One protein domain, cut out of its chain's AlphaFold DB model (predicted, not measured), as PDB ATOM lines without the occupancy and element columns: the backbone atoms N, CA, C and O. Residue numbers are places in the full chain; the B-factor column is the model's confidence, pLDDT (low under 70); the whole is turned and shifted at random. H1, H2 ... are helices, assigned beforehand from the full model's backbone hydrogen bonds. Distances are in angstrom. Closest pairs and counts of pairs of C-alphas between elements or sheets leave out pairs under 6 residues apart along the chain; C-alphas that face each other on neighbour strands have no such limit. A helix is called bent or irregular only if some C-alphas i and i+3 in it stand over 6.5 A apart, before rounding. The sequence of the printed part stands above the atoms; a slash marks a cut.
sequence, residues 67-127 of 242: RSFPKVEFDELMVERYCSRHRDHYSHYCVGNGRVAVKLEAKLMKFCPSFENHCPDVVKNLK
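This is residues 67 to 127 of the 242 residues of an uncharacterized protein of Halicephalobus sp. NKZ332 (UniProt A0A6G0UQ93). The longest helix, H1, is bent into an L of two arms, H1a and H1b, and H2 runs across the open side of the L, packing on H1b and reaching H1a with its last residues. The short H3 folds back after H2 and comes near H1a, H1b and H2, while residues 67 to 73 stick out as a tail. The printed part has 61 residues with three named helices, in the order H1, H2, H3, and no named strand; its class is all helix. It is compact, with a radius of gyration of the C-alphas of 12.0 A, and only just flat, spanning 34 by 28 by 15 A.

H1, residues 76 to 95, was assigned as one helix by its hydrogen bonds but is bent: C-alphas 85 and 88 are 7.6 A apart. Its arms are H1a, residues 76 to 85, and H1b, residues 88 to 95, about perpendicular at 80 degrees. H2, residues 102 to 118, touches H1b with residues 108 to 115 alone, about perpendicular at 79 degrees; their closest C-alphas, of Cys 94 and Cys 112, are 5.9 A apart. H2 only just touches H1a, with 3 pairs of C-alphas within 8 A, through its residues 115 to 118 alone; the closest C-alphas are those of Val 79 and His 118, 6.8 A apart. H2 and H1a run opposite ways at a tilt of 36 degrees, only just steep. H3, residues 120 to 126, is close to H1b but not clearly touching, with the closest C-alphas, of Ser 91 and Leu 126, 6.9 A apart. H3 is also close to H1a but not clearly touching, with the closest C-alphas, of Cys 83 and Val 122, 7.3 A apart, at a shallow tilt of 25 degrees, the same way. Every O i to N i+4 pair is within hydrogen-bond range in H1a and H3, against 3 of 4 in H1b and 9 of 13 in H2.

H1a begins at C-alpha 76, (72.408, 12.226, 24.819), and is 14.3 A long; H1b is 10.0 A long. H2 is 25.1 A long, from C-alpha 102 at (89.633, -15.714, 31.827), with a kink of 29 degrees near residue 110. It is neither bent nor irregular, but only just: C-alphas 103 and 106 are 6.3 A apart. H3 is 10.1 A long and ends at C-alpha 126, (78.444, 3.442, 42.266).

The two C-alphas farthest apart, of Asp 75 and Arg 99, are 34.4 A apart. The printed part has no cut. The link from H1 to H2 is short and that from H2 to H3 is tight. The mean pLDDT of the printed part is 76.7, with residues 67 to 77, 97 to 99 and 127 under 70.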
ATOM      1  N   ARG A  67      77.352  -8.124  19.713       57.25
ATOM      2  CA  ARG A  67      77.735  -8.006  18.289       57.25
ATOM      3  C   ARG A  67      76.919  -6.975  17.514       57.25
ATOM      4  O   ARG A  67      77.401  -6.466  16.508       57.25
ATOM      5  N   SER A  68      75.737  -6.599  17.995       49.62
ATOM      6  CA  SER A  68      74.898  -5.563  17.386       49.62
ATOM      7  C   SER A  68      75.180  -4.176  17.972       49.62
ATOM      8  O   SER A  68      74.267  -3.508  18.454       49.62
ATOM      9  N   PHE A  69      76.442  -3.740  17.951       47.81
ATOM     10  CA  PHE A  69      76.779  -2.332  18.162       47.81
ATOM     11  C   PHE A  69      76.938  -1.656  16.796       47.81
ATOM     12  O   PHE A  69      78.032  -1.686  16.225       47.81
ATOM     13  N   PRO A  70      75.879  -1.047  16.234       48.69
ATOM     14  CA  PRO A  70      76.094  -0.008  15.243       48.69
ATOM     15  C   PRO A  70      76.989   1.070  15.877       48.69
ATOM     16  O   PRO A  70      76.847   1.387  17.058       48.69
ATOM     17  N   LYS A  71      77.959   1.601  15.122       46.41
ATOM     18  CA  LYS A  71      78.709   2.796  15.532       46.41
ATOM     19  C   LYS A  71      77.722   3.959  15.502       46.41
ATOM     20  O   LYS A  71      77.536   4.561  14.452       46.41
ATOM     21  N   VAL A  72      77.012   4.184  16.599       47.50
ATOM     22  CA  VAL A  72      76.012   5.247  16.668       47.50
ATOM     23  C   VAL A  72      76.692   6.499  17.192       47.50
ATOM     24  O   VAL A  72      77.431   6.430  18.174       47.50
ATOM     25  N   GLU A  73      76.490   7.625  16.507       52.38
ATOM     26  CA  GLU A  73      76.775   8.934  17.090       52.38
ATOM     27  C   GLU A  73      76.009   9.028  18.411       52.38
ATOM     28  O   GLU A  73      74.803   8.784  18.462       52.38
ATOM     29  N   PHE A  74      76.734   9.281  19.499       54.59
ATOM     30  CA  PHE A  74      76.175   9.317  20.844       54.59
ATOM     31  C   PHE A  74      75.298  10.569  20.995       54.59
ATOM     32  O   PHE A  74      75.766  11.619  21.417       54.59
ATOM     33  N   ASP A  75      74.026  10.449  20.627       61.38
ATOM     34  CA  ASP A  75      72.969  11.362  21.061       61.38
ATOM     35  C   ASP A  75      72.736  11.169  22.576       61.38
ATOM     36  O   ASP A  75      72.771  10.031  23.061       61.38
ATOM     37  N   GLU A  76      72.511  12.244  23.340       59.75
ATOM     38  CA  GLU A  76      72.408  12.226  24.819       59.75
ATOM     39  C   GLU A  76      71.372  11.200  25.318       59.75
ATOM     40  O   GLU A  76      71.630  10.428  26.247       59.75
ATOM     41  N   LEU A  77      70.242  11.089  24.613       61.44
ATOM     42  CA  LEU A  77      69.171  10.116  24.883       61.44
ATOM     43  C   LEU A  77      69.612   8.656  24.684       61.44
ATOM     44  O   LEU A  77      69.085   7.730  25.313       61.44
ATOM     45  N   MET A  78      70.568   8.423  23.786       73.75
ATOM     46  CA  MET A  78      71.122   7.098  23.538       73.75
ATOM     47  C   MET A  78      72.146   6.716  24.609       73.75
ATOM     48  O   MET A  78      72.190   5.550  25.017       73.75
ATOM     49  N   VAL A  79      72.905   7.699  25.100       80.06
ATOM     50  CA  VAL A  79      73.862   7.540  26.202       80.06
ATOM     51  C   VAL A  79      73.124   7.145  27.474       80.06
ATOM     52  O   VAL A  79      73.467   6.142  28.095       80.06
ATOM     53  N   GLU A  80      72.042   7.843  27.816       82.44
ATOM     54  CA  GLU A  80      71.271   7.556  29.028       82.44
ATOM     55  C   GLU A  80      70.652   6.148  29.009       82.44
ATOM     56  O   GLU A  80      70.731   5.396  29.991       82.44
ATOM     57  N   ARG A  81      70.116   5.728  27.855       84.69
ATOM     58  CA  ARG A  81      69.616   4.359  27.658       84.69
ATOM     59  C   ARG A  81      70.738   3.321  27.755       84.69
ATOM     60  O   ARG A  81      70.527   2.248  28.324       84.69
ATOM     61  N   TYR A  82      71.914   3.620  27.202       84.81
ATOM     62  CA  TYR A  82      73.094   2.758  27.275       84.81
ATOM     63  C   TYR A  82      73.575   2.587  28.722       84.81
ATOM     64  O   TYR A  82      73.755   1.448  29.169       84.81
ATOM     65  N   CYS A  83      73.707   3.693  29.457       89.75
ATOM     66  CA  CYS A  83      74.138   3.719  30.850       89.75
ATOM     67  C   CYS A  83      73.157   2.977  31.757       89.75
ATOM     68  O   CYS A  83      73.576   2.155  32.570       89.75
ATOM     69  N   SER A  84      71.853   3.191  31.565       89.00
ATOM     70  CA  SER A  84      70.807   2.509  32.336       89.00
ATOM     71  C   SER A  84      70.818   0.998  32.106       89.00
ATOM     72  O   SER A  84      70.713   0.227  33.056       89.00
ATOM     73  N   ARG A  85      70.995   0.557  30.852       89.50
ATOM     74  CA  ARG A  85      70.991  -0.870  30.496       89.50
ATOM     75  C   ARG A  85      72.195  -1.633  31.050       89.50
ATOM     76  O   ARG A  85      72.052  -2.794  31.411       89.50
ATOM     77  N   HIS A  86      73.375  -1.016  31.072       88.81
ATOM     78  CA  HIS A  86      74.623  -1.705  31.425       88.81
ATOM     79  C   HIS A  86      75.114  -1.407  32.849       88.81
ATOM     80  O   HIS A  86      76.186  -1.875  33.238       88.81
ATOM     81  N   ARG A  87      74.321  -0.676  33.641       88.31
ATOM     82  CA  ARG A  87      74.629  -0.313  35.029       88.31
ATOM     83  C   ARG A  87      74.941  -1.526  35.907       88.31
ATOM     84  O   ARG A  87      75.952  -1.522  36.605       88.31
ATOM     85  N   ASP A  88      74.104  -2.557  35.850       86.38
ATOM     86  CA  ASP A  88      74.240  -3.739  36.712       86.38
ATOM     87  C   ASP A  88      75.435  -4.610  36.309       86.38
ATOM     88  O   ASP A  88      76.121  -5.185  37.151       86.38
ATOM     89  N   HIS A  89      75.755  -4.653  35.014       86.56
ATOM     90  CA  HIS A  89      76.965  -5.323  34.537       86.56
ATOM     91  C   HIS A  89      78.220  -4.584  35.004       86.56
ATOM     92  O   HIS A  89      79.182  -5.214  35.441       86.56
ATOM     93  N   TYR A  90      78.213  -3.251  34.961       87.75
ATOM     94  CA  TYR A  90      79.325  -2.461  35.475       87.75
ATOM     95  C   TYR A  90      79.504  -2.644  36.991       87.75
ATOM     96  O   TYR A  90      80.621  -2.891  37.443       87.75
ATOM     97  N   SER A  91      78.428  -2.606  37.783       87.31
ATOM     98  CA  SER A  91      78.530  -2.806  39.236       87.31
ATOM     99  C   SER A  91      79.053  -4.205  39.590       87.31
ATOM    100  O   SER A  91      79.947  -4.340  40.426       87.31
ATOM    101  N   HIS A  92      78.565  -5.239  38.907       84.81
ATOM    102  CA  HIS A  92      78.941  -6.619  39.188       84.81
ATOM    103  C   HIS A  92      80.373  -6.952  38.749       84.81
ATOM    104  O   HIS A  92      81.108  -7.599  39.496       84.81
ATOM    105  N   TYR A  93      80.777  -6.523  37.548       84.12
ATOM    106  CA  TYR A  93      82.050  -6.940  36.956       84.12
ATOM    107  C   TYR A  93      83.183  -5.919  37.111       84.12
ATOM    108  O   TYR A  93      84.336  -6.332  37.156       84.12
ATOM    109  N   CYS A  94      82.892  -4.615  37.184       86.19
ATOM    110  CA  CYS A  94      83.921  -3.568  37.254       86.19
ATOM    111  C   CYS A  94      84.136  -3.015  38.672       86.19
ATOM    112  O   CYS A  94      85.236  -2.561  38.977       86.19
ATOM    113  N   VAL A  95      83.108  -3.029  39.533       84.06
ATOM    114  CA  VAL A  95      83.206  -2.528  40.922       84.06
ATOM    115  C   VAL A  95      83.427  -3.667  41.925       84.06
ATOM    116  O   VAL A  95      84.168  -3.502  42.893       84.06
ATOM    117  N   GLY A  96      82.799  -4.827  41.713       71.62
ATOM    118  CA  GLY A  96      82.958  -5.993  42.580       71.62
ATOM    119  C   GLY A  96      84.284  -6.737  42.377       71.62
ATOM    120  O   GLY A  96      84.737  -6.926  41.254       71.62
ATOM    121  N   ASN A  97      84.864  -7.273  43.458       62.31
ATOM    122  CA  ASN A  97      86.025  -8.186  43.418       62.31
ATOM    123  C   ASN A  97      85.645  -9.621  42.979       62.31
ATOM    124  O   ASN A  97      86.174 -10.615  43.489       62.31
ATOM    125  N   GLY A  98      84.683  -9.753  42.065       61.62
ATOM    126  CA  GLY A  98      84.241 -11.048  41.558       61.62
ATOM    127  C   GLY A  98      85.370 -11.758  40.811       61.62
ATOM    128  O   GLY A  98      86.101 -11.147  40.035       61.62
ATOM    129  N   ARG A  99      85.521 -13.071  41.014       60.84
ATOM    130  CA  ARG A  99      86.415 -13.879  40.176       60.84
ATOM    131  C   ARG A  99      85.804 -13.989  38.783       60.84
ATOM    132  O   ARG A  99      84.813 -14.687  38.591       60.84
ATOM    133  N   VAL A 100      86.396 -13.289  37.823       73.62
ATOM    134  CA  VAL A 100      85.964 -13.286  36.424       73.62
ATOM    135  C   VAL A 100      86.604 -14.471  35.695       73.62
ATOM    136  O   VAL A 100      87.769 -14.797  35.910       73.62
ATOM    137  N   ALA A 101      85.847 -15.145  34.827       74.69
ATOM    138  CA  ALA A 101      86.410 -16.171  33.956       74.69
ATOM    139  C   ALA A 101      87.416 -15.543  32.971       74.69
ATOM    140  O   ALA A 101      87.131 -14.503  32.382       74.69
ATOM    141  N   VAL A 102      88.542 -16.214  32.701       72.50
ATOM    142  CA  VAL A 102      89.633 -15.714  31.827       72.50
ATOM    143  C   VAL A 102      89.136 -15.264  30.440       72.50
ATOM    144  O   VAL A 102      89.634 -14.308  29.854       72.50
ATOM    145  N   LYS A 103      88.093 -15.915  29.907       73.31
ATOM    146  CA  LYS A 103      87.478 -15.547  28.616       73.31
ATOM    147  C   LYS A 103      86.711 -14.219  28.655       73.31
ATOM    148  O   LYS A 103      86.555 -13.577  27.618       73.31
ATOM    149  N   LEU A 104      86.204 -13.830  29.822       76.50
ATOM    150  CA  LEU A 104      85.412 -12.619  30.026       76.50
ATOM    151  C   LEU A 104      86.296 -11.413  30.383       76.50
ATOM    152  O   LEU A 104      85.948 -10.284  30.044       76.50
ATOM    153  N   GLU A 105      87.476 -11.654  30.951       78.69
ATOM    154  CA  GLU A 105      88.461 -10.629  31.312       78.69
ATOM    155  C   GLU A 105      88.861  -9.745  30.116       78.69
ATOM    156  O   GLU A 105      88.822  -8.519  30.197       78.69
ATOM    157  N   ALA A 106      89.115 -10.341  28.946       80.88
ATOM    158  CA  ALA A 106      89.475  -9.592  27.735       80.88
ATOM    159  C   ALA A 106      88.364  -8.644  27.234       80.88
ATOM    160  O   ALA A 106      88.651  -7.611  26.623       80.88
ATOM    161  N   LYS A 107      87.092  -8.987  27.471       82.69
ATOM    162  CA  LYS A 107      85.946  -8.123  27.140       82.69
ATOM    163  C   LYS A 107      85.763  -7.045  28.201       82.69
ATOM    164  O   LYS A 107      85.517  -5.890  27.861       82.69
ATOM    165  N   LEU A 108      85.935  -7.418  29.465       85.06
ATOM    166  CA  LEU A 108      85.804  -6.524  30.604       85.06
ATOM    167  C   LEU A 108      86.830  -5.384  30.561       85.06
ATOM    168  O   LEU A 108      86.467  -4.229  30.764       85.06
ATOM    169  N   MET A 109      88.064  -5.692  30.151       83.00
ATOM    170  CA  MET A 109      89.137  -4.714  29.928       83.00
ATOM    171  C   MET A 109      88.780  -3.621  28.912       83.00
ATOM    172  O   MET A 109      89.352  -2.539  28.954       83.00
ATOM    173  N   LYS A 110      87.843  -3.882  27.992       85.62
ATOM    174  CA  LYS A 110      87.329  -2.874  27.051       85.62
ATOM    175  C   LYS A 110      86.041  -2.233  27.553       85.62
ATOM    176  O   LYS A 110      85.829  -1.042  27.349       85.62
ATOM    177  N   PHE A 111      85.189  -3.020  28.204       88.44
ATOM    178  CA  PHE A 111      83.886  -2.585  28.684       88.44
ATOM    179  C   PHE A 111      83.983  -1.595  29.850       88.44
ATOM    180  O   PHE A 111      83.383  -0.533  29.748       88.44
ATOM    181  N   CYS A 112      84.753  -1.880  30.907       89.44
ATOM    182  CA  CYS A 112      84.851  -0.981  32.066       89.44
ATOM    183  C   CYS A 112      85.322   0.437  31.692       89.44
ATOM    184  O   CYS A 112      84.589   1.378  31.988       89.44
ATOM    185  N   PRO A 113      86.456   0.631  30.982       89.25
ATOM    186  CA  PRO A 113      86.886   1.979  30.608       89.25
ATOM    187  C   PRO A 113      85.938   2.636  29.597       89.25
ATOM    188  O   PRO A 113      85.745   3.847  29.623       89.25
ATOM    189  N   SER A 114      85.305   1.859  28.710       88.19
ATOM    190  CA  SER A 114      84.292   2.401  27.799       88.19
ATOM    191  C   SER A 114      83.064   2.897  28.565       88.19
ATOM    192  O   SER A 114      82.603   4.005  28.314       88.19
ATOM    193  N   PHE A 115      82.555   2.131  29.528       88.56
ATOM    194  CA  PHE A 115      81.414   2.529  30.347       88.56
ATOM    195  C   PHE A 115      81.739   3.750  31.215       88.56
ATOM    196  O   PHE A 115      80.920   4.658  31.302       88.56
ATOM    197  N   GLU A 116      82.947   3.833  31.779       89.06
ATOM    198  CA  GLU A 116      83.374   4.996  32.568       89.06
ATOM    199  C   GLU A 116      83.408   6.295  31.763       89.06
ATOM    200  O   GLU A 116      82.959   7.331  32.251       89.06
ATOM    201  N   ASN A 117      83.871   6.231  30.515       87.38
ATOM    202  CA  ASN A 117      83.947   7.403  29.646       87.38
ATOM    203  C   ASN A 117      82.572   7.900  29.183       87.38
ATOM    204  O   ASN A 117      82.384   9.102  29.028       87.38
ATOM    205  N   HIS A 118      81.616   6.994  28.956       87.00
ATOM    206  CA  HIS A 118      80.282   7.366  28.472       87.00
ATOM    207  C   HIS A 118      79.286   7.641  29.607       87.00
ATOM    208  O   HIS A 118      78.308   8.346  29.389       87.00
ATOM    209  N   CYS A 119      79.516   7.101  30.810       89.19
ATOM    210  CA  CYS A 119      78.573   7.148  31.932       89.19
ATOM    211  C   CYS A 119      79.212   7.677  33.234       89.19
ATOM    212  O   CYS A 119      79.117   7.010  34.273       89.19
ATOM    213  N   PRO A 120      79.845   8.867  33.237       85.38
ATOM    214  CA  PRO A 120      80.599   9.356  34.393       85.38
ATOM    215  C   PRO A 120      79.727   9.551  35.643       85.38
ATOM    216  O   PRO A 120      80.176   9.291  36.759       85.38
ATOM    217  N   ASP A 121      78.467   9.957  35.480       83.38
ATOM    218  CA  ASP A 121      77.568  10.210  36.612       83.38
ATOM    219  C   ASP A 121      77.133   8.919  37.305       83.38
ATOM    220  O   ASP A 121      77.039   8.854  38.529       83.38
ATOM    221  N   VAL A 122      76.945   7.843  36.541       82.00
ATOM    222  CA  VAL A 122      76.609   6.527  37.097       82.00
ATOM    223  C   VAL A 122      77.790   5.961  37.886       82.00
ATOM    224  O   VAL A 122      77.598   5.401  38.965       82.00
ATOM    225  N   VAL A 123      79.015   6.159  37.393       84.19
ATOM    226  CA  VAL A 123      80.242   5.700  38.062       84.19
ATOM    227  C   VAL A 123      80.467   6.429  39.381       84.19
ATOM    228  O   VAL A 123      80.744   5.770  40.381       84.19
ATOM    229  N   LYS A 124      80.287   7.756  39.422       81.94
ATOM    230  CA  LYS A 124      80.410   8.547  40.661       81.94
ATOM    231  C   LYS A 124      79.458   8.078  41.763       81.94
ATOM    232  O   LYS A 124      79.812   8.125  42.932       81.94
ATOM    233  N   ASN A 125      78.265   7.615  41.391       76.69
ATOM    234  CA  ASN A 125      77.260   7.129  42.337       76.69
ATOM    235  C   ASN A 125      77.489   5.673  42.785       76.69
ATOM    236  O   ASN A 125      76.986   5.269  43.830       76.69
ATOM    237  N   LEU A 126      78.195   4.864  41.986       74.06
ATOM    238  CA  LEU A 126      78.444   3.442  42.266       74.06
ATOM    239  C   LEU A 126      79.799   3.182  42.921       74.06
ATOM    240  O   LEU A 126      79.940   2.212  43.665       74.06
ATOM    241  N   LYS A 127      80.800   4.010  42.624       65.81
ATOM    242  CA  LYS A 127      82.115   3.931  43.247       65.81
ATOM    243  C   LYS A 127      82.005   4.682  44.575       65.81
ATOM    244  O   LYS A 127      81.842   5.901  44.538       65.81
TER     245      LYS A 127